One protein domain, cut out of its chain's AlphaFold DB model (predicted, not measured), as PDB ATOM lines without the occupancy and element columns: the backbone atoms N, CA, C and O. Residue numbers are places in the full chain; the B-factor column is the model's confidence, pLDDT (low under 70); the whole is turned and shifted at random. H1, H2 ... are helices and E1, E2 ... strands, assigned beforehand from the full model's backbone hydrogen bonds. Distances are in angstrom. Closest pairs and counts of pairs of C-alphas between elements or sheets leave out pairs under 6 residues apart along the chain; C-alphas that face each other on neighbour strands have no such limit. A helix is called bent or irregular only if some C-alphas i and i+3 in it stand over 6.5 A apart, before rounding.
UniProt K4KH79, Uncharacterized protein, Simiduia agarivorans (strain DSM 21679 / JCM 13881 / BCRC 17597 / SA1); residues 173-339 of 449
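This is residues 173 to 339 of the 449 residues of an uncharacterized protein of Simiduia agarivorans (strain DSM 21679 / JCM 13881 / BCRC 17597 / SA1) (UniProt K4KH79). Four small antiparallel sheets stand face to face in turn as an open fan, like blades of a propeller that does not close into a ring: E1 to E3, E4 to E7, E8 to E11 and E12 to E15. The first strands, E1, E4, E8 and E12, are on the inner side of the fan, and the short helix H1 packs on E11 at the outer side of the third blade. The printed part has 167 residues with fifteen named strands and one named helix, H1, between E14 and E15; each sheet runs in chain order, and the class is mostly strand. The whole is compact, with a radius of gyration of the C-alphas of 16.3 A, and spans 47 by 33 by 25 A.

One of the three four-strand sheets is E8, residues 249 to 254, E9, 258 to 263, E10, 269 to 273, and E11, 279 to 283. It is a meander, each strand the antiparallel neighbour of the one before, and its successive strands form hairpins. N 253 and O 260 are 3.0 A apart, N 261 and O 270 2.8 A, and N 271 and O 281 2.9 A, within hydrogen-bond range. H1, residues 325 to 329, is on this sheet at a height over the sheet of 8.1 A and only just over E11, with 3 of its C-alphas falling on it; the closest C-alphas of H1 and E11 are those of Phe 329 and Gly 281, 5.6 A. H1 is irregular, C-alphas 326 and 329 being 7.0 A apart; 0 of 1 O i to N i+4 pairs and 1 of 2 O i to N i+3 pairs are within range. The sheet of E12, residues 290 to 298, E13, 301 to 308, E14, 319 to 323, and E15, 336 to 338, is face to face with it, 9.5 A centre to centre over the facing parts. The closest C-alphas of E8 and E12 are those of Ala 251 and Arg 294, 5.2 A. E12, E13 and E14 form a meander; N 296 and O 303 are 2.9 A apart, N 304 and O 321 2.9 A, and N 337 and O 320 3.0 A. The sheet of E4, residues 214 to 220, E5, 223 to 228, E6, 231 to 235, and E7, 240 to 243, is also face to face with the E8 to E11 sheet, at 9.6 A. The closest C-alphas of E4 and E8 are those of Glu 218 and Gly 254, 5.1 A. In this meander N 218 and O 225 are 2.9 A apart, N 226 and O 233 2.9 A, and N 234 and O 241 2.9 A. The meander E1, residues 177 to 184, E2, 187 to 194, and E3, 199 to 206, is face to face with the E4 to E7 sheet, at 10.3 A. The closest C-alphas of E3 and E7 are those of Ala 202 and Leu 240, 5.9 A. N 180 and O 191 are 2.8 A apart, and N 190 and O 204 2.8 A. E1 and E12 are apart.

E1 begins at C-alpha 177, (-5.050, -0.817, -49.617), and is 22.4 A long; E2 is 22.8 A and E3, which bends by 63 degrees at residue 202, 19.2 A. E4 measures 18.0 A. E8 begins at C-alpha 249, (-11.393, -9.471, -30.662). E12, which bends by 56 degrees at residue 293, is 22.3 A long and E13 23.2 A. E15 ends at C-alpha 338, (2.230, -27.007, -21.383).

The two C-alphas farthest apart are those of Arg 197 and Glu 339, 49.4 A. The printed part has no cut, and no link is long. The mean pLDDT of the printed part is 80.5; 34 residues are under 70, among them residues 208 to 215, 310 to 319 and 335 to 339.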
ATOM      1  N   GLN A 173      -1.030  -2.044 -44.159       80.12
ATOM      2  CA  GLN A 173      -1.194  -2.213 -45.598       80.12
ATOM      3  C   GLN A 173      -1.524  -3.667 -45.932       80.12
ATOM      4  O   GLN A 173      -0.917  -4.578 -45.370       80.12
ATOM      5  N   LEU A 174      -2.443  -3.860 -46.877       81.75
ATOM      6  CA  LEU A 174      -2.667  -5.126 -47.567       81.75
ATOM      7  C   LEU A 174      -2.807  -4.835 -49.059       81.75
ATOM      8  O   LEU A 174      -3.724  -4.122 -49.465       81.75
ATOM      9  N   ASP A 175      -1.892  -5.364 -49.866       83.56
ATOM     10  CA  ASP A 175      -1.789  -5.064 -51.296       83.56
ATOM     11  C   ASP A 175      -1.748  -3.545 -51.574       83.56
ATOM     12  O   ASP A 175      -0.859  -2.839 -51.086       83.56
ATOM     13  N   ASN A 176      -2.707  -3.031 -52.350       83.00
ATOM     14  CA  ASN A 176      -2.873  -1.618 -52.687       83.00
ATOM     15  C   ASN A 176      -3.731  -0.827 -51.689       83.00
ATOM     16  O   ASN A 176      -4.018   0.346 -51.933       83.00
ATOM     17  N   LEU A 177      -4.152  -1.436 -50.582       88.94
ATOM     18  CA  LEU A 177      -5.050  -0.817 -49.617       88.94
ATOM     19  C   LEU A 177      -4.313  -0.462 -48.334       88.94
ATOM     20  O   LEU A 177      -3.545  -1.258 -47.790       88.94
ATOM     21  N   LEU A 178      -4.608   0.725 -47.814       88.56
ATOM     22  CA  LEU A 178      -4.236   1.128 -46.467       88.56
ATOM     23  C   LEU A 178      -5.469   1.107 -45.572       88.56
ATOM     24  O   LEU A 178      -6.472   1.760 -45.859       88.56
ATOM     25  N   PHE A 179      -5.356   0.415 -44.449       89.31
ATOM     26  CA  PHE A 179      -6.326   0.428 -43.364       89.31
ATOM     27  C   PHE A 179      -5.831   1.423 -42.331       89.31
ATOM     28  O   PHE A 179      -4.864   1.159 -41.616       89.31
ATOM     29  N   ILE A 180      -6.441   2.602 -42.329       88.06
ATOM     30  CA  ILE A 180      -5.971   3.781 -41.612       88.06
ATOM     31  C   ILE A 180      -6.890   4.029 -40.425       88.06
ATOM     32  O   ILE A 180      -8.110   4.022 -40.558       88.06
ATOM     33  N   TYR A 181      -6.301   4.305 -39.272       87.00
ATOM     34  CA  TYR A 181      -6.992   4.881 -38.135       87.00
ATOM     35  C   TYR A 181      -6.404   6.252 -37.827       87.00
ATOM     36  O   TYR A 181      -5.198   6.390 -37.598       87.00
ATOM     37  N   THR A 182      -7.265   7.260 -37.795       85.38
ATOM     38  CA  THR A 182      -6.922   8.646 -37.470       85.38
ATOM     39  C   THR A 182      -7.597   9.056 -36.176       85.38
ATOM     40  O   THR A 182      -8.742   8.687 -35.940       85.38
ATOM     41  N   ARG A 183      -6.931   9.863 -35.346       81.62
ATOM     42  CA  ARG A 183      -7.511  10.385 -34.103       81.62
ATOM     43  C   ARG A 183      -7.269  11.880 -33.929       81.62
ATOM     44  O   ARG A 183      -6.142  12.363 -34.073       81.62
ATOM     45  N   SER A 184      -8.325  12.585 -33.537       79.06
ATOM     46  CA  SER A 184      -8.331  14.010 -33.190       79.06
ATOM     47  C   SER A 184      -9.044  14.197 -31.850       79.06
ATOM     48  O   SER A 184     -10.271  14.205 -31.768       79.06
ATOM     49  N   GLY A 185      -8.275  14.318 -30.763       76.38
ATOM     50  CA  GLY A 185      -8.835  14.414 -29.410       76.38
ATOM     51  C   GLY A 185      -9.455  13.094 -28.938       76.38
ATOM     52  O   GLY A 185      -8.757  12.088 -28.804       76.38
ATOM     53  N   THR A 186     -10.757  13.088 -28.641       71.00
ATOM     54  CA  THR A 186     -11.517  11.893 -28.209       71.00
ATOM     55  C   THR A 186     -12.224  11.166 -29.348       71.00
ATOM     56  O   THR A 186     -12.769  10.094 -29.113       71.00
ATOM     57  N   HIS A 187     -12.218  11.729 -30.556       74.69
ATOM     58  CA  HIS A 187     -12.849  11.133 -31.729       74.69
ATOM     59  C   HIS A 187     -11.785  10.490 -32.618       74.69
ATOM     60  O   HIS A 187     -10.736  11.096 -32.872       74.69
ATOM     61  N   GLY A 188     -12.044   9.262 -33.056       83.19
ATOM     62  CA  GLY A 188     -11.260   8.581 -34.075       83.19
ATOM     63  C   GLY A 188     -12.109   8.272 -35.300       83.19
ATOM     64  O   GLY A 188     -13.330   8.231 -35.213       83.19
ATOM     65  N   ASP A 189     -11.449   8.023 -36.422       88.12
ATOM     66  CA  ASP A 189     -12.058   7.506 -37.643       88.12
ATOM     67  C   ASP A 189     -11.218   6.330 -38.139       88.12
ATOM     68  O   ASP A 189      -9.992   6.319 -38.001       88.12
ATOM     69  N   VAL A 190     -11.882   5.338 -38.718       90.00
ATOM     70  CA  VAL A 190     -11.254   4.241 -39.453       90.00
ATOM     71  C   VAL A 190     -11.598   4.404 -40.922       90.00
ATOM     72  O   VAL A 190     -12.761   4.611 -41.258       90.00
ATOM     73  N   ALA A 191     -10.610   4.288 -41.800       91.38
ATOM     74  CA  ALA A 191     -10.793   4.404 -43.237       91.38
ATOM     75  C   ALA A 191     -10.015   3.334 -44.003       91.38
ATOM     76  O   ALA A 191      -8.942   2.901 -43.587       91.38
ATOM     77  N   VAL A 192     -10.548   2.959 -45.163       93.44
ATOM     78  CA  VAL A 192      -9.840   2.188 -46.187       93.44
ATOM     79  C   VAL A 192      -9.452   3.158 -47.297       93.44
ATOM     80  O   VAL A 192     -10.316   3.803 -47.896       93.44
ATOM     81  N   PHE A 193      -8.154   3.303 -47.542       92.75
ATOM     82  CA  PHE A 193      -7.603   4.155 -48.590       92.75
ATOM     83  C   PHE A 193      -7.015   3.293 -49.701       92.75
ATOM     84  O   PHE A 193      -6.136   2.469 -49.455       92.75
ATOM     85  N   ASP A 194      -7.493   3.497 -50.922       92.94
ATOM     86  CA  ASP A 194      -7.002   2.806 -52.109       92.94
ATOM     87  C   ASP A 194      -5.860   3.617 -52.725       92.94
ATOM     88  O   ASP A 194      -6.054   4.757 -53.155       92.94
ATOM     89  N   LEU A 195      -4.658   3.040 -52.755       86.56
ATOM     90  CA  LEU A 195      -3.469   3.683 -53.312       86.56
ATOM     91  C   LEU A 195      -3.583   3.902 -54.826       86.56
ATOM     92  O   LEU A 195      -3.109   4.917 -55.340       86.56
ATOM     93  N   GLU A 196      -4.228   3.001 -55.563       86.44
ATOM     94  CA  GLU A 196      -4.363   3.131 -57.017       86.44
ATOM     95  C   GLU A 196      -5.325   4.261 -57.375       86.44
ATOM     96  O   GLU A 196      -4.965   5.159 -58.145       86.44
ATOM     97  N   ARG A 197      -6.511   4.263 -56.749       90.88
ATOM     98  CA  ARG A 197      -7.508   5.342 -56.898       90.88
ATOM     99  C   ARG A 197      -7.076   6.645 -56.229       90.88
ATOM    100  O   ARG A 197      -7.566   7.709 -56.598       90.88
ATOM    101  N   PHE A 198      -6.146   6.553 -55.284       91.44
ATOM    102  CA  PHE A 198      -5.654   7.641 -54.451       91.44
ATOM    103  C   PHE A 198      -6.763   8.362 -53.670       91.44
ATOM    104  O   PHE A 198      -6.764   9.589 -53.547       91.44
ATOM    105  N   ASP A 199      -7.715   7.597 -53.136       93.19
ATOM    106  CA  ASP A 199      -8.799   8.148 -52.329       93.19
ATOM    107  C   ASP A 199      -9.271   7.194 -51.226       93.19
ATOM    108  O   ASP A 199      -9.034   5.983 -51.260       93.19
ATOM    109  N   SER A 200      -9.955   7.761 -50.234       90.38
ATOM    110  CA  SER A 200     -10.642   6.998 -49.195       90.38
ATOM    111  C   SER A 200     -11.913   6.395 -49.782       90.38
ATOM    112  O   SER A 200     -12.854   7.116 -50.102       90.38
ATOM    113  N   ILE A 201     -11.947   5.070 -49.906       92.88
ATOM    114  CA  ILE A 201     -13.071   4.346 -50.515       92.88
ATOM    115  C   ILE A 201     -14.130   3.921 -49.494       92.88
ATOM    116  O   ILE A 201     -15.273   3.674 -49.867       92.88
ATOM    117  N   ALA A 202     -13.776   3.872 -48.209       91.69
ATOM    118  CA  ALA A 202     -14.711   3.654 -47.112       91.69
ATOM    119  C   ALA A 202     -14.190   4.315 -45.832       91.69
ATOM    120  O   ALA A 202     -12.978   4.363 -45.615       91.69
ATOM    121  N   ALA A 203     -15.088   4.812 -44.979       90.94
ATOM    122  CA  ALA A 203     -14.737   5.355 -43.671       90.94
ATOM    123  C   ALA A 203     -15.889   5.206 -42.671       90.94
ATOM    124  O   ALA A 203     -17.057   5.275 -43.055       90.94
ATOM    125  N   LEU A 204     -15.550   5.035 -41.396       90.81
ATOM    126  CA  LEU A 204     -16.481   5.010 -40.274       90.81
ATOM    127  C   LEU A 204     -15.910   5.794 -39.086       90.81
ATOM    128  O   LEU A 204     -14.706   5.698 -38.824       90.81
ATOM    129  N   PRO A 205     -16.757   6.505 -38.320       88.00
ATOM    130  CA  PRO A 205     -16.347   7.025 -37.025       88.00
ATOM    131  C   PRO A 205     -16.030   5.865 -36.073       88.00
ATOM    132  O   PRO A 205     -16.667   4.812 -36.115       88.00
ATOM    133  N   SER A 206     -15.050   6.067 -35.200       81.38
ATOM    134  CA  SER A 206     -14.573   5.083 -34.232       81.38
ATOM    135  C   SER A 206     -14.437   5.706 -32.846       81.38
ATOM    136  O   SER A 206     -13.769   6.722 -32.642       81.38
ATOM    137  N   GLU A 207     -15.045   5.045 -31.865       75.00
ATOM    138  CA  GLU A 207     -14.931   5.394 -30.446       75.00
ATOM    139  C   GLU A 207     -13.856   4.565 -29.721       75.00
ATOM    140  O   GLU A 207     -13.865   4.475 -28.489       75.00
ATOM    141  N   ALA A 208     -12.937   3.924 -30.457       65.50
ATOM    142  CA  ALA A 208     -11.887   3.089 -29.875       65.50
ATOM    143  C   ALA A 208     -11.058   3.887 -28.850       65.50
ATOM    144  O   ALA A 208     -10.303   4.806 -29.181       65.50
ATOM    145  N   LYS A 209     -11.205   3.530 -27.567       59.31
ATOM    146  CA  LYS A 209     -10.582   4.258 -26.445       59.31
ATOM    147  C   LYS A 209      -9.091   3.959 -26.316       59.31
ATOM    148  O   LYS A 209      -8.337   4.822 -25.873       59.31
ATOM    149  N   SER A 210      -8.686   2.745 -26.693       57.69
ATOM    150  CA  SER A 210      -7.323   2.220 -26.569       57.69
ATOM    151  C   SER A 210      -6.597   2.261 -27.914       57.69
ATOM    152  O   SER A 210      -7.128   1.824 -28.930       57.69
ATOM    153  N   VAL A 211      -5.379   2.804 -27.911       55.50
ATOM    154  CA  VAL A 211      -4.729   3.407 -29.092       55.50
ATOM    155  C   VAL A 211      -3.492   2.638 -29.562       55.50
ATOM    156  O   VAL A 211      -2.603   3.201 -30.186       55.50
ATOM    157  N   SER A 212      -3.362   1.358 -29.223       49.19
ATOM    158  CA  SER A 212      -2.035   0.746 -29.300       49.19
ATOM    159  C   SER A 212      -1.593   0.407 -30.728       49.19
ATOM    160  O   SER A 212      -0.454   0.701 -31.076       49.19
ATOM    161  N   ILE A 213      -2.428  -0.258 -31.542       56.75
ATOM    162  CA  ILE A 213      -1.998  -0.902 -32.801       56.75
ATOM    163  C   ILE A 213      -3.204  -1.060 -33.757       56.75
ATOM    164  O   ILE A 213      -4.287  -1.441 -33.306       56.75
ATOM    165  N   VAL A 214      -3.015  -0.791 -35.059       55.41
ATOM    166  CA  VAL A 214      -3.850  -1.387 -36.125       55.41
ATOM    167  C   VAL A 214      -3.284  -2.780 -36.362       55.41
ATOM    168  O   VAL A 214      -2.139  -2.901 -36.795       55.41
ATOM    169  N   VAL A 215      -4.023  -3.815 -35.972       62.59
ATOM    170  CA  VAL A 215      -3.588  -5.209 -36.116       62.59
ATOM    171  C   VAL A 215      -3.652  -5.588 -37.593       62.59
ATOM    172  O   VAL A 215      -4.546  -5.136 -38.307       62.59
ATOM    173  N   GLN A 216      -2.674  -6.382 -38.031       74.56
ATOM    174  CA  GLN A 216      -2.461  -6.769 -39.421       74.56
ATOM    175  C   GLN A 216      -3.787  -7.178 -40.103       74.56
ATOM    176  O   GLN A 216      -4.499  -8.032 -39.571       74.56
ATOM    177  N   PRO A 217      -4.170  -6.531 -41.217       86.38
ATOM    178  CA  PRO A 217      -5.361  -6.885 -41.977       86.38
ATOM    179  C   PRO A 217      -5.203  -8.276 -42.595       86.38
ATOM    180  O   PRO A 217      -4.164  -8.588 -43.173       86.38
ATOM    181  N   GLU A 218      -6.251  -9.086 -42.500       90.69
ATOM    182  CA  GLU A 218      -6.297 -10.460 -43.006       90.69
ATOM    183  C   GLU A 218      -7.427 -10.573 -44.031       90.69
ATOM    184  O   GLU A 218      -8.538 -10.119 -43.757       90.69
ATOM    185  N   ARG A 219      -7.157 -11.160 -45.205       92.00
ATOM    186  CA  ARG A 219      -8.159 -11.352 -46.268       92.00
ATOM    187  C   ARG A 219      -8.678 -12.783 -46.287       92.00
ATOM    188  O   ARG A 219      -7.898 -13.726 -46.199       92.00
ATOM    189  N   VAL A 220      -9.986 -12.912 -46.487       91.69
ATOM    190  CA  VAL A 220     -10.701 -14.157 -46.785       91.69
ATOM    191  C   VAL A 220     -11.726 -13.834 -47.860       91.69
ATOM    192  O   VAL A 220     -12.581 -12.970 -47.648       91.69
ATOM    193  N   ASP A 221     -11.649 -14.519 -48.999       89.88
ATOM    194  CA  ASP A 221     -12.387 -14.148 -50.211       89.88
ATOM    195  C   ASP A 221     -12.211 -12.640 -50.524       89.88
ATOM    196  O   ASP A 221     -11.088 -12.130 -50.538       89.88
ATOM    197  N   ASP A 222     -13.313 -11.916 -50.729       89.12
ATOM    198  CA  ASP A 222     -13.339 -10.468 -50.975       89.12
ATOM    199  C   ASP A 222     -13.414  -9.629 -49.684       89.12
ATOM    200  O   ASP A 222     -13.444  -8.399 -49.732       89.12
ATOM    201  N   SER A 223     -13.452 -10.277 -48.516       93.88
ATOM    202  CA  SER A 223     -13.550  -9.601 -47.222       93.88
ATOM    203  C   SER A 223     -12.181  -9.433 -46.573       93.88
ATOM    204  O   SER A 223     -11.315 -10.298 -46.693       93.88
ATOM    205  N   VAL A 224     -11.996  -8.338 -45.838       94.69
ATOM    206  CA  VAL A 224     -10.792  -8.051 -45.052       94.69
ATOM    207  C   VAL A 224     -11.174  -7.699 -43.621       94.69
ATOM    208  O   VAL A 224     -11.847  -6.693 -43.391       94.69
ATOM    209  N   LEU A 225     -10.708  -8.500 -42.663       93.88
ATOM    210  CA  LEU A 225     -10.853  -8.256 -41.229       93.88
ATOM    211  C   LEU A 225      -9.607  -7.556 -40.690       93.88
ATOM    212  O   LEU A 225      -8.478  -7.986 -40.931       93.88
ATOM    213  N   PHE A 226      -9.808  -6.493 -39.919       90.62
ATOM    214  CA  PHE A 226      -8.734  -5.813 -39.210       90.62
ATOM    215  C   PHE A 226      -9.224  -5.230 -37.881       90.62
ATOM    216  O   PHE A 226     -10.412  -4.956 -37.713       90.62
ATOM    217  N   SER A 227      -8.320  -5.018 -36.925       86.88
ATOM    218  CA  SER A 227      -8.671  -4.449 -35.614       86.88
ATOM    219  C   SER A 227      -7.932  -3.152 -35.323       86.88
ATOM    220  O   SER A 227      -6.736  -3.035 -35.582       86.88
ATOM    221  N   CYS A 228      -8.631  -2.205 -34.699       81.50
ATOM    222  CA  CYS A 228      -8.084  -0.948 -34.198       81.50
ATOM    223  C   CYS A 228      -8.413  -0.841 -32.705       81.50
ATOM    224  O   CYS A 228      -9.557  -0.584 -32.324       81.50
ATOM    225  N   GLY A 229      -7.414  -1.055 -31.844       76.88
ATOM    226  CA  GLY A 229      -7.616  -1.026 -30.393       76.88
ATOM    227  C   GLY A 229      -8.423  -2.221 -29.874       76.88
ATOM    228  O   GLY A 229      -7.960  -3.362 -29.898       76.88
ATOM    229  N   ASP A 230      -9.608  -1.965 -29.323       78.38
ATOM    230  CA  ASP A 230     -10.561  -2.977 -28.850       78.38
ATOM    231  C   ASP A 230     -11.702  -3.265 -29.835       78.38
ATOM    232  O   ASP A 230     -12.514  -4.152 -29.566       78.38
ATOM    233  N   LYS A 231     -11.733  -2.556 -30.965       87.00
ATOM    234  CA  LYS A 231     -12.735  -2.701 -32.019       87.00
ATOM    235  C   LYS A 231     -12.173  -3.476 -33.208       87.00
ATOM    236  O   LYS A 231     -11.001  -3.326 -33.553       87.00
ATOM    237  N   SER A 232     -13.030  -4.266 -33.842       90.75
ATOM    238  CA  SER A 232     -12.749  -4.970 -35.095       90.75
ATOM    239  C   SER A 232     -13.653  -4.459 -36.206       90.75
ATOM    240  O   SER A 232     -14.797  -4.090 -35.947       90.75
ATOM    241  N   TYR A 233     -13.135  -4.445 -37.426       93.00
ATOM    242  CA  TYR A 233     -13.809  -3.945 -38.612       93.00
ATOM    243  C   TYR A 233     -13.633  -4.927 -39.762       93.00
ATOM    244  O   TYR A 233     -12.564  -5.511 -39.933       93.00
ATOM    245  N   CYS A 234     -14.671  -5.062 -40.578       94.88
ATOM    246  CA  CYS A 234     -14.637  -5.847 -41.799       94.88
ATOM    247  C   CYS A 234     -14.958  -4.953 -42.990       94.88
ATOM    248  O   CYS A 234     -15.929  -4.190 -42.959       94.88
ATOM    249  N   TRP A 235     -14.145  -5.058 -44.035       95.00
ATOM    250  CA  TRP A 235     -14.383  -4.430 -45.327       95.00
ATOM    251  C   TRP A 235     -14.639  -5.509 -46.375       95.00
ATOM    252  O   TRP A 235     -13.779  -6.352 -46.584       95.00
ATOM    253  N   ASP A 236     -15.804  -5.493 -47.018       92.38
ATOM    254  CA  ASP A 236     -16.251  -6.528 -47.975       92.38
ATOM    255  C   ASP A 236     -16.009  -6.156 -49.452       92.38
ATOM    256  O   ASP A 236     -16.678  -6.656 -50.357       92.38
ATOM    257  N   GLY A 237     -15.112  -5.200 -49.701       90.06
ATOM    258  CA  GLY A 237     -14.895  -4.615 -51.023       90.06
ATOM    259  C   GLY A 237     -15.779  -3.399 -51.319       90.06
ATOM    260  O   GLY A 237     -15.386  -2.544 -52.117       90.06
ATOM    261  N   ASN A 238     -16.931  -3.261 -50.651       88.88
ATOM    262  CA  ASN A 238     -17.890  -2.176 -50.895       88.88
ATOM    263  C   ASN A 238     -18.149  -1.320 -49.654       88.88
ATOM    264  O   ASN A 238     -18.159  -0.092 -49.737       88.88
ATOM    265  N   ALA A 239     -18.363  -1.957 -48.508       90.75
ATOM    266  CA  ALA A 239     -18.726  -1.311 -47.261       90.75
ATOM    267  C   ALA A 239     -17.751  -1.694 -46.149       90.75
ATOM    268  O   ALA A 239     -17.294  -2.830 -46.043       90.75
ATOM    269  N   LEU A 240     -17.446  -0.715 -45.301       93.56
ATOM    270  CA  LEU A 240     -16.739  -0.930 -44.047       93.56
ATOM    271  C   LEU A 240     -17.779  -1.012 -42.927       93.56
ATOM    272  O   LEU A 240     -18.636  -0.132 -42.832       93.56
ATOM    273  N   ARG A 241     -17.702  -2.043 -42.082       93.69
ATOM    274  CA  ARG A 241     -18.560  -2.205 -40.898       93.69
ATOM    275  C   ARG A 241     -17.750  -2.560 -39.661       93.69
ATOM    276  O   ARG A 241     -16.754  -3.271 -39.758       93.69
ATOM    277  N   GLU A 242     -18.197  -2.097 -38.499       93.00
ATOM    278  CA  GLU A 242     -17.720  -2.622 -37.217       93.00
ATOM    279  C   GLU A 242     -18.280  -4.037 -37.009       93.00
ATOM    280  O   GLU A 242     -19.452  -4.302 -37.285       93.00
ATOM    281  N   THR A 243     -17.442  -4.950 -36.529       92.56
ATOM    282  CA  THR A 243     -17.795  -6.344 -36.247       92.56
ATOM    283  C   THR A 243     -17.599  -6.655 -34.773       92.56
ATOM    284  O   THR A 243     -16.740  -6.065 -34.119       92.56
ATOM    285  N   PHE A 244     -18.377  -7.611 -34.256       92.31
ATOM    286  CA  PHE A 244     -18.293  -8.075 -32.866       92.31
ATOM    287  C   PHE A 244     -18.390  -6.937 -31.830       92.31
ATOM    288  O   PHE A 244     -17.610  -6.875 -30.883       92.31
ATOM    289  N   THR A 245     -19.374  -6.044 -31.987       87.44
ATOM    290  CA  THR A 245     -19.553  -4.829 -31.160       87.44
ATOM    291  C   THR A 245     -19.557  -5.094 -29.653       87.44
ATOM    292  O   THR A 245     -19.075  -4.268 -28.875       87.44
ATOM    293  N   ASP A 246     -20.053  -6.266 -29.252       86.62
ATOM    294  CA  ASP A 246     -20.245  -6.660 -27.852       86.62
ATOM    295  C   ASP A 246     -19.084  -7.506 -27.303       86.62
ATOM    296  O   ASP A 246     -19.042  -7.818 -26.110       86.62
ATOM    297  N   LYS A 247     -18.145  -7.918 -28.166       87.12
ATOM    298  CA  LYS A 247     -17.053  -8.834 -27.825       87.12
ATOM    299  C   LYS A 247     -15.746  -8.393 -28.487       87.12
ATOM    300  O   LYS A 247     -15.536  -8.663 -29.666       87.12
ATOM    301  N   PRO A 248     -14.817  -7.793 -27.727       87.88
ATOM    302  CA  PRO A 248     -13.531  -7.384 -28.269       87.88
ATOM    303  C   PRO A 248     -12.742  -8.576 -28.814       87.88
ATOM    304  O   PRO A 248     -12.501  -9.553 -28.097       87.88
ATOM    305  N   VAL A 249     -12.278  -8.474 -30.056       88.50
ATOM    306  CA  VAL A 249     -11.393  -9.471 -30.662       88.50
ATOM    307  C   VAL A 249     -10.004  -9.387 -30.015       88.50
ATOM    308  O   VAL A 249      -9.465  -8.302 -29.778       88.50
ATOM    309  N   ALA A 250      -9.439 -10.543 -29.671       83.94
ATOM    310  CA  ALA A 250      -8.089 -10.680 -29.132       83.94
ATOM    311  C   ALA A 250      -7.072 -11.000 -30.234       83.94
ATOM    312  O   ALA A 250      -5.997 -10.406 -30.253       83.94
ATOM    313  N   ALA A 251      -7.422 -11.916 -31.135       84.19
ATOM    314  CA  ALA A 251      -6.589 -12.344 -32.251       84.19
ATOM    315  C   ALA A 251      -7.451 -12.948 -33.362       84.19
ATOM    316  O   ALA A 251      -8.528 -13.481 -33.090       84.19
ATOM    317  N   TYR A 252      -6.961 -12.885 -34.595       90.38
ATOM    318  CA  TYR A 252      -7.591 -13.510 -35.751       90.38
ATOM    319  C   TYR A 252      -6.540 -13.891 -36.799       90.38
ATOM    320  O   TYR A 252      -5.433 -13.357 -36.779       90.38
ATOM    321  N   VAL A 253      -6.890 -14.819 -37.690       89.06
ATOM    322  CA  VAL A 253      -6.118 -15.144 -38.901       89.06
ATOM    323  C   VAL A 253      -7.078 -15.515 -40.033       89.06
ATOM    324  O   VAL A 253      -8.088 -16.188 -39.789       89.06
ATOM    325  N   GLY A 254      -6.790 -15.055 -41.252       89.62
ATOM    326  CA  GLY A 254      -7.571 -15.388 -42.442       89.62
ATOM    327  C   GLY A 254      -7.183 -16.747 -43.033       89.62
ATOM    328  O   GLY A 254      -6.014 -17.137 -43.024       89.62
ATOM    329  N   LYS A 255      -8.172 -17.483 -43.546       88.38
ATOM    330  CA  LYS A 255      -7.996 -18.686 -44.375       88.38
ATOM    331  C   LYS A 255      -8.552 -18.467 -45.779       88.38
ATOM    332  O   LYS A 255      -8.873 -17.352 -46.162       88.38
ATOM    333  N   SER A 256      -8.650 -19.525 -46.577       85.75
ATOM    334  CA  SER A 256      -9.227 -19.418 -47.917       85.75
ATOM    335  C   SER A 256     -10.694 -18.978 -47.884       85.75
ATOM    336  O   SER A 256     -11.070 -18.145 -48.693       85.75
ATOM    337  N   ASN A 257     -11.501 -19.496 -46.951       88.50
ATOM    338  CA  ASN A 257     -12.963 -19.322 -46.941       88.50
ATOM    339  C   ASN A 257     -13.581 -18.999 -45.563       88.50
ATOM    340  O   ASN A 257     -14.806 -18.956 -45.428       88.50
ATOM    341  N   PHE A 258     -12.770 -18.825 -44.519       92.88
ATOM    342  CA  PHE A 258     -13.240 -18.449 -43.183       92.88
ATOM    343  C   PHE A 258     -12.150 -17.710 -42.389       92.88
ATOM    344  O   PHE A 258     -10.970 -17.756 -42.733       92.88
ATOM    345  N   TYR A 259     -12.538 -17.054 -41.299       93.56
ATOM    346  CA  TYR A 259     -11.635 -16.452 -40.317       93.56
ATOM    347  C   TYR A 259     -11.594 -17.283 -39.044       93.56
ATOM    348  O   TYR A 259     -12.647 -17.589 -38.484       93.56
ATOM    349  N   TYR A 260     -10.400 -17.562 -38.524       92.62
ATOM    350  CA  TYR A 260     -10.256 -17.940 -37.120       92.62
ATOM    351  C   TYR A 260     -10.247 -16.685 -36.256       92.62
ATOM    352  O   TYR A 260      -9.503 -15.753 -36.544       92.62
ATOM    353  N   ILE A 261     -11.045 -16.668 -35.190       93.44
ATOM    354  CA  ILE A 261     -11.227 -15.518 -34.302       93.44
ATOM    355  C   ILE A 261     -11.230 -15.987 -32.850       93.44
ATOM    356  O   ILE A 261     -11.954 -16.911 -32.476       93.44
ATOM    357  N   ALA A 262     -10.448 -15.310 -32.016       90.25
ATOM    358  CA  ALA A 262     -10.489 -15.422 -30.565       90.25
ATOM    359  C   ALA A 262     -10.930 -14.097 -29.943       90.25
ATOM    360  O   ALA A 262     -10.492 -13.024 -30.370       90.25
ATOM    361  N   PHE A 263     -11.751 -14.167 -28.897       90.00
ATOM    362  CA  PHE A 263     -12.244 -12.993 -28.175       90.00
ATOM    363  C   PHE A 263     -11.505 -12.792 -26.851       90.00
ATOM    364  O   PHE A 263     -11.025 -13.737 -26.224       90.00
ATOM    365  N   LYS A 264     -11.431 -11.541 -26.388       85.00
ATOM    366  CA  LYS A 264     -10.887 -11.230 -25.061       85.00
ATOM    367  C   LYS A 264     -11.756 -11.887 -23.987       85.00
ATOM    368  O   LYS A 264     -12.976 -11.761 -24.008       85.00
ATOM    369  N   ASN A 265     -11.104 -12.526 -23.019       83.75
ATOM    370  CA  ASN A 265     -11.703 -13.274 -21.909       83.75
ATOM    371  C   ASN A 265     -12.537 -14.503 -22.328       83.75
ATOM    372  O   ASN A 265     -13.253 -15.050 -21.492       83.75
ATOM    373  N   ASP A 266     -12.440 -14.951 -23.582       87.44
ATOM    374  CA  ASP A 266     -13.053 -16.194 -24.060       87.44
ATOM    375  C   ASP A 266     -11.947 -17.243 -24.285       87.44
ATOM    376  O   ASP A 266     -10.973 -16.947 -24.980       87.44
ATOM    377  N   PRO A 267     -12.045 -18.455 -23.707       84.19
ATOM    378  CA  PRO A 267     -11.039 -19.500 -23.900       84.19
ATOM    379  C   PRO A 267     -11.096 -20.163 -25.285       84.19
ATOM    380  O   PRO A 267     -10.213 -20.949 -25.619       84.19
ATOM    381  N   ASN A 268     -12.128 -19.898 -26.089       88.00
ATOM    382  CA  ASN A 268     -12.376 -20.613 -27.338       88.00
ATOM    383  C   ASN A 268     -11.822 -19.888 -28.570       88.00
ATOM    384  O   ASN A 268     -11.671 -18.664 -28.591       88.00
ATOM    385  N   ILE A 269     -11.613 -20.664 -29.634       89.62
ATOM    386  CA  ILE A 269     -11.330 -20.164 -30.981       89.62
ATOM    387  C   ILE A 269     -12.516 -20.528 -31.872       89.62
ATOM    388  O   ILE A 269     -12.958 -21.676 -31.909       89.62
ATOM    389  N   TYR A 270     -13.037 -19.547 -32.595       91.81
ATOM    390  CA  TYR A 270     -14.196 -19.688 -33.467       91.81
ATOM    391  C   TYR A 270     -13.757 -19.565 -34.919       91.81
ATOM    392  O   TYR A 270     -12.920 -18.723 -35.229       91.81
ATOM    393  N   ALA A 271     -14.336 -20.364 -35.809       93.25
ATOM    394  CA  ALA A 271     -14.258 -20.114 -37.240       93.25
ATOM    395  C   ALA A 271     -15.550 -19.453 -37.705       93.25
ATOM    396  O   ALA A 271     -16.633 -20.006 -37.502       93.25
ATOM    397  N   TYR A 272     -15.435 -18.292 -38.332       94.75
ATOM    398  CA  TYR A 272     -16.542 -17.556 -38.937       94.75
ATOM    399  C   TYR A 272     -16.406 -17.565 -40.451       94.75
ATOM    400  O   TYR A 272     -15.292 -17.482 -40.955       94.75
ATOM    401  N   ASP A 273     -17.519 -17.641 -41.175       94.25
ATOM    402  CA  ASP A 273     -17.498 -17.436 -42.626       94.25
ATOM    403  C   ASP A 273     -16.916 -16.065 -43.019       94.25
ATOM    404  O   ASP A 273     -16.721 -15.188 -42.175       94.25
ATOM    405  N   SER A 274     -16.611 -15.870 -44.304       92.62
ATOM    406  CA  SER A 274     -15.998 -14.628 -44.802       92.62
ATOM    407  C   SER A 274     -16.821 -13.372 -44.494       92.62
ATOM    408  O   SER A 274     -16.243 -12.313 -44.264       92.62
ATOM    409  N   ASN A 275     -18.148 -13.501 -44.386       91.00
ATOM    410  CA  ASN A 275     -19.047 -12.409 -44.003       91.00
ATOM    411  C   ASN A 275     -19.134 -12.166 -42.488       91.00
ATOM    412  O   ASN A 275     -19.694 -11.151 -42.071       91.00
ATOM    413  N   LEU A 276     -18.570 -13.046 -41.660       93.25
ATOM    414  CA  LEU A 276     -18.603 -12.970 -40.198       93.25
ATOM    415  C   LEU A 276     -20.014 -13.062 -39.590       93.25
ATOM    416  O   LEU A 276     -20.209 -12.735 -38.419       93.25
ATOM    417  N   ASP A 277     -20.984 -13.553 -40.362       89.81
ATOM    418  CA  ASP A 277     -22.387 -13.663 -39.953       89.81
ATOM    419  C   ASP A 277     -22.670 -15.010 -39.284       89.81
ATOM    420  O   ASP A 277     -23.567 -15.129 -38.441       89.81
ATOM    421  N   ARG A 278     -21.901 -16.049 -39.638       92.06
ATOM    422  CA  ARG A 278     -22.125 -17.411 -39.153       92.06
ATOM    423  C   ARG A 278     -20.840 -18.057 -38.666       92.06
ATOM    424  O   ARG A 278     -19.865 -18.196 -39.399       92.06
ATOM    425  N   THR A 279     -20.885 -18.574 -37.442       92.25
ATOM    426  CA  THR A 279     -19.870 -19.505 -36.943       92.25
ATOM    427  C   THR A 279     -19.993 -20.833 -37.689       92.25
ATOM    428  O   THR A 279     -21.025 -21.501 -37.608       92.25
ATOM    429  N   VAL A 280     -18.949 -21.212 -38.421       91.50
ATOM    430  CA  VAL A 280     -18.865 -22.486 -39.150       91.50
ATOM    431  C   VAL A 280     -18.227 -23.591 -38.311       91.50
ATOM    432  O   VAL A 280     -18.510 -24.758 -38.544       91.50
ATOM    433  N   GLY A 281     -17.427 -23.245 -37.303       89.12
ATOM    434  CA  GLY A 281     -16.819 -24.219 -36.402       89.12
ATOM    435  C   GLY A 281     -16.281 -23.584 -35.129       89.12
ATOM    436  O   GLY A 281     -16.213 -22.358 -35.003       89.12
ATOM    437  N   LYS A 282     -15.913 -24.423 -34.163       88.62
ATOM    438  CA  LYS A 282     -15.414 -23.982 -32.861       88.62
ATOM    439  C   LYS A 282     -14.410 -24.990 -32.324       88.62
ATOM    440  O   LYS A 282     -14.698 -26.178 -32.274       88.62
ATOM    441  N   LYS A 283     -13.285 -24.483 -31.833       84.88
ATOM    442  CA  LYS A 283     -12.329 -25.233 -31.026       84.88
ATOM    443  C   LYS A 283     -12.402 -24.782 -29.572       84.88
ATOM    444  O   LYS A 283     -12.377 -23.581 -29.278       84.88
ATOM    445  N   ILE A 284     -12.507 -25.756 -28.674       81.44
ATOM    446  CA  ILE A 284     -12.568 -25.540 -27.230       81.44
ATOM    447  C   ILE A 284     -11.162 -25.730 -26.664       81.44
ATOM    448  O   ILE A 284     -10.465 -26.687 -26.993       81.44
ATOM    449  N   SER A 285     -10.722 -24.779 -25.841       74.25
ATOM    450  CA  SER A 285      -9.498 -24.950 -25.064       74.25
ATOM    451  C   SER A 285      -9.817 -25.689 -23.772       74.25
ATOM    452  O   SER A 285     -10.653 -25.229 -22.993       74.25
ATOM    453  N   ALA A 286      -9.109 -26.789 -23.505       66.31
ATOM    454  CA  ALA A 286      -9.211 -27.521 -22.240       66.31
ATOM    455  C   ALA A 286      -8.622 -26.752 -21.037       66.31
ATOM    456  O   ALA A 286      -8.783 -27.155 -19.884       66.31
ATOM    457  N   SER A 287      -7.897 -25.653 -21.276       67.75
ATOM    458  CA  SER A 287      -7.076 -24.993 -20.255       67.75
ATOM    459  C   SER A 287      -7.836 -23.874 -19.535       67.75
ATOM    460  O   SER A 287      -7.884 -22.727 -19.985       67.75
ATOM    461  N   VAL A 288      -8.419 -24.203 -18.378       70.88
ATOM    462  CA  VAL A 288      -9.145 -23.248 -17.520       70.88
ATOM    463  C   VAL A 288      -8.241 -22.077 -17.118       70.88
ATOM    464  O   VAL A 288      -7.129 -22.269 -16.635       70.88
ATOM    465  N   GLY A 289      -8.745 -20.851 -17.277       73.06
ATOM    466  CA  GLY A 289      -8.030 -19.627 -16.898       73.06
ATOM    467  C   GLY A 289      -7.092 -19.071 -17.972       73.06
ATOM    468  O   GLY A 289      -6.444 -18.055 -17.723       73.06
ATOM    469  N   PHE A 290      -7.056 -19.676 -19.163       76.38
ATOM    470  CA  PHE A 290      -6.278 -19.209 -20.311       76.38
ATOM    471  C   PHE A 290      -7.187 -18.789 -21.471       76.38
ATOM    472  O   PHE A 290      -8.282 -19.317 -21.643       76.38
ATOM    473  N   MET A 291      -6.732 -17.822 -22.267       81.19
ATOM    474  CA  MET A 291      -7.418 -17.355 -23.475       81.19
ATOM    475  C   MET A 291      -6.440 -17.222 -24.647       81.19
ATOM    476  O   MET A 291      -5.275 -16.876 -24.410       81.19
ATOM    477  N   PRO A 292      -6.874 -17.444 -25.900       80.88
ATOM    478  CA  PRO A 292      -6.007 -17.263 -27.053       80.88
ATOM    479  C   PRO A 292      -5.591 -15.790 -27.177       80.88
ATOM    480  O   PRO A 292      -6.416 -14.874 -27.169       80.88
ATOM    481  N   ALA A 293      -4.286 -15.559 -27.264       76.44
ATOM    482  CA  ALA A 293      -3.669 -14.239 -27.363       76.44
ATOM    483  C   ALA A 293      -3.169 -13.933 -28.774       76.44
ATOM    484  O   ALA A 293      -3.125 -12.771 -29.170       76.44
ATOM    485  N   ARG A 294      -2.749 -14.967 -29.506       77.56
ATOM    486  CA  ARG A 294      -2.293 -14.885 -30.894       77.56
ATOM    487  C   ARG A 294      -2.759 -16.121 -31.640       77.56
ATOM    488  O   ARG A 294      -2.747 -17.211 -31.070       77.56
ATOM    489  N   ILE A 295      -3.115 -15.936 -32.903       78.06
ATOM    490  CA  ILE A 295      -3.395 -17.016 -33.841       78.06
ATOM    491  C   ILE A 295      -2.548 -16.747 -35.081       78.06
ATOM    492  O   ILE A 295      -2.438 -15.601 -35.510       78.06
ATOM    493  N   ALA A 296      -1.915 -17.781 -35.613       78.62
ATOM    494  CA  ALA A 296      -1.139 -17.721 -36.840       78.62
ATOM    495  C   ALA A 296      -1.362 -18.997 -37.653       78.62
ATOM    496  O   ALA A 296      -1.667 -20.053 -37.097       78.62
ATOM    497  N   ALA A 297      -1.170 -18.901 -38.964       69.31
ATOM    498  CA  ALA A 297      -1.133 -20.046 -39.859       69.31
ATOM    499  C   ALA A 297       0.304 -20.249 -40.353       69.31
ATOM    500  O   ALA A 297       0.961 -19.298 -40.779       69.31
ATOM    501  N   VAL A 298       0.794 -21.484 -40.282       65.69
ATOM    502  CA  VAL A 298       2.102 -21.884 -40.808       65.69
ATOM    503  C   VAL A 298       1.891 -23.123 -41.666       65.69
ATOM    504  O   VAL A 298       1.682 -24.219 -41.148       65.69
ATOM    505  N   ASN A 299       1.960 -22.951 -42.988       70.44
ATOM    506  CA  ASN A 299       1.581 -23.984 -43.956       70.44
ATOM    507  C   ASN A 299       0.146 -24.487 -43.672       70.44
ATOM    508  O   ASN A 299      -0.761 -23.679 -43.473       70.44
ATOM    509  N   ASP A 300      -0.038 -25.805 -43.592       68.88
ATOM    510  CA  ASP A 300      -1.327 -26.460 -43.330       68.88
ATOM    511  C   ASP A 300      -1.690 -26.528 -41.833       68.88
ATOM    512  O   ASP A 300      -2.689 -27.149 -41.462       68.88
ATOM    513  N   LEU A 301      -0.871 -25.942 -40.951       69.44
ATOM    514  CA  LEU A 301      -1.090 -25.947 -39.507       69.44
ATOM    515  C   LEU A 301      -1.535 -24.577 -39.012       69.44
ATOM    516  O   LEU A 301      -0.965 -23.535 -39.346       69.44
ATOM    517  N   ASN A 302      -2.535 -24.602 -38.147       78.88
ATOM    518  CA  ASN A 302      -2.901 -23.474 -37.317       78.88
ATOM    519  C   ASN A 302      -2.159 -23.550 -36.004       78.88
ATOM    520  O   ASN A 302      -1.981 -24.633 -35.452       78.88
ATOM    521  N   CYS A 303      -1.782 -22.388 -35.500       78.75
ATOM    522  CA  CYS A 303      -1.047 -22.220 -34.268       78.75
ATOM    523  C   CYS A 303      -1.770 -21.178 -33.421       78.75
ATOM    524  O   CYS A 303      -1.995 -20.059 -33.886       78.75
ATOM    525  N   ALA A 304      -2.082 -21.499 -32.169       77.00
ATOM    526  CA  ALA A 304      -2.523 -20.504 -31.201       77.00
ATOM    527  C   ALA A 304      -1.605 -20.482 -29.986       77.00
ATOM    528  O   ALA A 304      -1.201 -21.520 -29.464       77.00
ATOM    529  N   ILE A 305      -1.304 -19.268 -29.538       76.88
ATOM    530  CA  ILE A 305      -0.631 -19.018 -28.270       76.88
ATOM    531  C   ILE A 305      -1.674 -18.486 -27.307       76.88
ATOM    532  O   ILE A 305      -2.321 -17.473 -27.589       76.88
ATOM    533  N   PHE A 306      -1.813 -19.141 -26.163       75.44
ATOM    534  CA  PHE A 306      -2.712 -18.720 -25.103       75.44
ATOM    535  C   PHE A 306      -1.945 -17.996 -23.998       75.44
ATOM    536  O   PHE A 306      -0.753 -18.210 -23.787       75.44
ATOM    537  N   ARG A 307      -2.658 -17.134 -23.273       72.38
ATOM    538  CA  ARG A 307      -2.156 -16.423 -22.092       72.38
ATOM    539  C   ARG A 307      -3.168 -16.492 -20.947       72.38
ATOM    540  O   ARG A 307      -4.358 -16.665 -21.228       72.38
ATOM    541  N   PRO A 308      -2.745 -16.298 -19.687       71.38
ATOM    542  CA  PRO A 308      -3.673 -16.197 -18.566       71.38
ATOM    543  C   PRO A 308      -4.701 -15.075 -18.771       71.38
ATOM    544  O   PRO A 308      -4.361 -13.977 -19.223       71.38
ATOM    545  N   VAL A 309      -5.958 -15.326 -18.407       72.56
ATOM    546  CA  VAL A 309      -7.018 -14.306 -18.417       72.56
ATOM    547  C   VAL A 309      -6.625 -13.156 -17.482       72.56
ATOM    548  O   VAL A 309      -6.176 -13.371 -16.361       72.56
ATOM    549  N   GLY A 310      -6.765 -11.916 -17.957       62.56
ATOM    550  CA  GLY A 310      -6.362 -10.715 -17.216       62.56
ATOM    551  C   GLY A 310      -4.866 -10.373 -17.287       62.56
ATOM    552  O   GLY A 310      -4.498  -9.263 -16.906       62.56
ATOM    553  N   SER A 311      -4.016 -11.252 -17.833       60.12
ATOM    554  CA  SER A 311      -2.623 -10.918 -18.150       60.12
ATOM    555  C   SER A 311      -2.525 -10.239 -19.516       60.12
ATOM    556  O   SER A 311      -3.154 -10.665 -20.491       60.12
ATOM    557  N   ARG A 312      -1.719  -9.176 -19.614       50.66
ATOM    558  CA  ARG A 312      -1.399  -8.538 -20.901       50.66
ATOM    559  C   ARG A 312      -0.300  -9.278 -21.661       50.66
ATOM    560  O   ARG A 312      -0.287  -9.203 -22.888       50.66
ATOM    561  N   GLU A 313       0.503 -10.076 -20.975       51.34
ATOM    562  CA  GLU A 313       1.632 -10.790 -21.562       51.34
ATOM    563  C   GLU A 313       1.437 -12.299 -21.517       51.34
ATOM    564  O   GLU A 313       0.641 -12.837 -20.734       51.34
ATOM    565  N   ILE A 314       2.166 -12.973 -22.404       48.00
ATOM    566  CA  ILE A 314       2.358 -14.416 -22.363       48.00
ATOM    567  C   ILE A 314       3.294 -14.651 -21.175       48.00
ATOM    568  O   ILE A 314       4.509 -14.706 -21.335       48.00
ATOM    569  N   GLY A 315       2.738 -14.716 -19.961       46.16
ATOM    570  CA  GLY A 315       3.487 -15.242 -18.819       46.16
ATOM    571  C   GLY A 315       4.053 -16.604 -19.221       46.16
ATOM    572  O   GLY A 315       3.396 -17.304 -19.991       46.16
ATOM    573  N   GLY A 316       5.254 -16.962 -18.754       43.72
ATOM    574  CA  GLY A 316       6.085 -18.064 -19.275       43.72
ATOM    575  C   GLY A 316       5.487 -19.482 -19.313       43.72
ATOM    576  O   GLY A 316       6.201 -20.429 -19.610       43.72
ATOM    577  N   LEU A 317       4.187 -19.634 -19.072       48.88
ATOM    578  CA  LEU A 317       3.359 -20.757 -19.486       48.88
ATOM    579  C   LEU A 317       2.767 -20.452 -20.873       48.88
ATOM    580  O   LEU A 317       1.614 -20.030 -20.999       48.88
ATOM    581  N   THR A 318       3.565 -20.638 -21.924       55.22
ATOM    582  CA  THR A 318       3.045 -20.589 -23.298       55.22
ATOM    583  C   THR A 318       2.260 -21.871 -23.535       55.22
ATOM    584  O   THR A 318       2.829 -22.906 -23.861       55.22
ATOM    585  N   TYR A 319       0.945 -21.810 -23.345       62.34
ATOM    586  CA  TYR A 319       0.047 -22.859 -23.812       62.34
ATOM    587  C   TYR A 319      -0.020 -22.724 -25.324       62.34
ATOM    588  O   TYR A 319      -0.549 -21.738 -25.852       62.34
ATOM    589  N   PHE A 320       0.594 -23.677 -26.006       70.06
ATOM    590  CA  PHE A 320       0.620 -23.725 -27.453       70.06
ATOM    591  C   PHE A 320      -0.315 -24.813 -27.948       70.06
ATOM    592  O   PHE A 320      -0.349 -25.920 -27.412       70.06
ATOM    593  N   ALA A 321      -1.046 -24.472 -28.993       71.75
ATOM    594  CA  ALA A 321      -2.005 -25.333 -29.641       71.75
ATOM    595  C   ALA A 321      -1.722 -25.390 -31.126       71.75
ATOM    596  O   ALA A 321      -1.594 -24.334 -31.755       71.75
ATOM    597  N   THR A 322      -1.735 -26.595 -31.687       78.88
ATOM    598  CA  THR A 322      -1.811 -26.770 -33.135       78.88
ATOM    599  C   THR A 322      -2.977 -27.630 -33.535       78.88
ATOM    600  O   THR A 322      -3.293 -28.597 -32.854       78.88
ATOM    601  N   TRP A 323      -3.573 -27.285 -34.667       79.88
ATOM    602  CA  TRP A 323      -4.620 -28.077 -35.296       79.88
ATOM    603  C   TRP A 323      -4.605 -27.836 -36.803       79.88
ATOM    604  O   TRP A 323      -4.129 -26.799 -37.278       79.88
ATOM    605  N   LYS A 324      -5.150 -28.775 -37.565       83.56
ATOM    606  CA  LYS A 324      -5.427 -28.610 -38.996       83.56
ATOM    607  C   LYS A 324      -6.861 -28.145 -39.244       83.56
ATOM    608  O   LYS A 324      -7.736 -28.306 -38.396       83.56
ATOM    609  N   ASP A 325      -7.110 -27.562 -40.416       82.75
ATOM    610  CA  ASP A 325      -8.433 -27.027 -40.775       82.75
ATOM    611  C   ASP A 325      -9.528 -28.116 -40.817       82.75
ATOM    612  O   ASP A 325     -10.683 -27.838 -40.507       82.75
ATOM    613  N   ASP A 326      -9.191 -29.371 -41.135       81.88
ATOM    614  CA  ASP A 326     -10.127 -30.509 -41.117       81.88
ATOM    615  C   ASP A 326     -10.583 -30.892 -39.699       81.88
ATOM    616  O   ASP A 326     -11.686 -31.407 -39.508       81.88
ATOM    617  N   GLU A 327      -9.788 -30.559 -38.686       76.94
ATOM    618  CA  GLU A 327     -10.146 -30.743 -37.284       76.94
ATOM    619  C   GLU A 327     -11.120 -29.666 -36.776       76.94
ATOM    620  O   GLU A 327     -11.573 -29.738 -35.633       76.94
ATOM    621  N   LEU A 328     -11.462 -28.655 -37.582       71.31
ATOM    622  CA  LEU A 328     -12.318 -27.527 -37.192       71.31
ATOM    623  C   LEU A 328     -13.686 -27.945 -36.624       71.31
ATOM    624  O   LEU A 328     -14.246 -27.246 -35.777       71.31
ATOM    625  N   PHE A 329     -14.215 -29.071 -37.101       68.38
ATOM    626  CA  PHE A 329     -15.518 -29.612 -36.707       68.38
ATOM    627  C   PHE A 329     -15.428 -30.671 -35.605       68.38
ATOM    628  O   PHE A 329     -16.446 -31.244 -35.223       68.38
ATOM    629  N   SER A 330     -14.227 -30.972 -35.107       65.44
ATOM    630  CA  SER A 330     -14.081 -31.927 -34.015       65.44
ATOM    631  C   SER A 330     -14.498 -31.275 -32.699       65.44
ATOM    632  O   SER A 330     -13.967 -30.224 -32.346       65.44
ATOM    633  N   GLU A 331     -15.329 -31.954 -31.912       64.50
ATOM    634  CA  GLU A 331     -15.580 -31.588 -30.508       64.50
ATOM    635  C   GLU A 331     -14.376 -31.866 -29.590       64.50
ATOM    636  O   GLU A 331     -14.446 -31.629 -28.390       64.50
ATOM    637  N   LEU A 332     -13.275 -32.388 -30.143       64.88
ATOM    638  CA  LEU A 332     -12.049 -32.628 -29.399       64.88
ATOM    639  C   LEU A 332     -11.456 -31.301 -28.931       64.88
ATOM    640  O   LEU A 332     -11.245 -30.376 -29.729       64.88
ATOM    641  N   ASP A 333     -11.176 -31.253 -27.632       69.50
ATOM    642  CA  ASP A 333     -10.405 -30.181 -27.034       69.50
ATOM    643  C   ASP A 333      -9.058 -30.055 -27.746       69.50
ATOM    644  O   ASP A 333      -8.467 -31.028 -28.219       69.50
ATOM    645  N   ILE A 334      -8.571 -28.824 -27.831       70.38
ATOM    646  CA  ILE A 334      -7.223 -28.570 -28.310       70.38
ATOM    647  C   ILE A 334      -6.224 -29.221 -27.343       70.38
ATOM    648  O   ILE A 334      -6.158 -28.835 -26.171       70.38
ATOM    649  N   ASP A 335      -5.410 -30.147 -27.856       62.41
ATOM    650  CA  ASP A 335      -4.240 -30.661 -27.145       62.41
ATOM    651  C   ASP A 335      -3.216 -29.532 -26.993       62.41
ATOM    652  O   ASP A 335      -2.524 -29.131 -27.934       62.41
ATOM    653  N   CYS A 336      -3.156 -28.981 -25.784       62.97
ATOM    654  CA  CYS A 336      -2.212 -27.935 -25.435       62.97
ATOM    655  C   CYS A 336      -0.911 -28.552 -24.922       62.97
ATOM    656  O   CYS A 336      -0.911 -29.329 -23.965       62.97
ATOM    657  N   LEU A 337       0.219 -28.126 -25.483       61.41
ATOM    658  CA  LEU A 337       1.517 -28.378 -24.868       61.41
ATOM    659  C   LEU A 337       1.741 -27.340 -23.768       61.41
ATOM    660  O   LEU A 337       1.842 -26.143 -24.042       61.41
ATOM    661  N   LEU A 338       1.795 -27.810 -22.519       62.16
ATOM    662  CA  LEU A 338       2.230 -27.007 -21.383       62.16
ATOM    663  C   LEU A 338       3.745 -27.121 -21.253       62.16
ATOM    664  O   LEU A 338       4.263 -28.174 -20.879       62.16
ATOM    665  N   GLU A 339       4.454 -26.026 -21.496       62.81
ATOM    666  CA  GLU A 339       5.847 -25.927 -21.074       62.81
ATOM    667  C   GLU A 339       5.877 -25.689 -19.549       62.81
ATOM    668  O   GLU A 339       5.308 -24.696 -19.084       62.81
TER     669      GLU A 339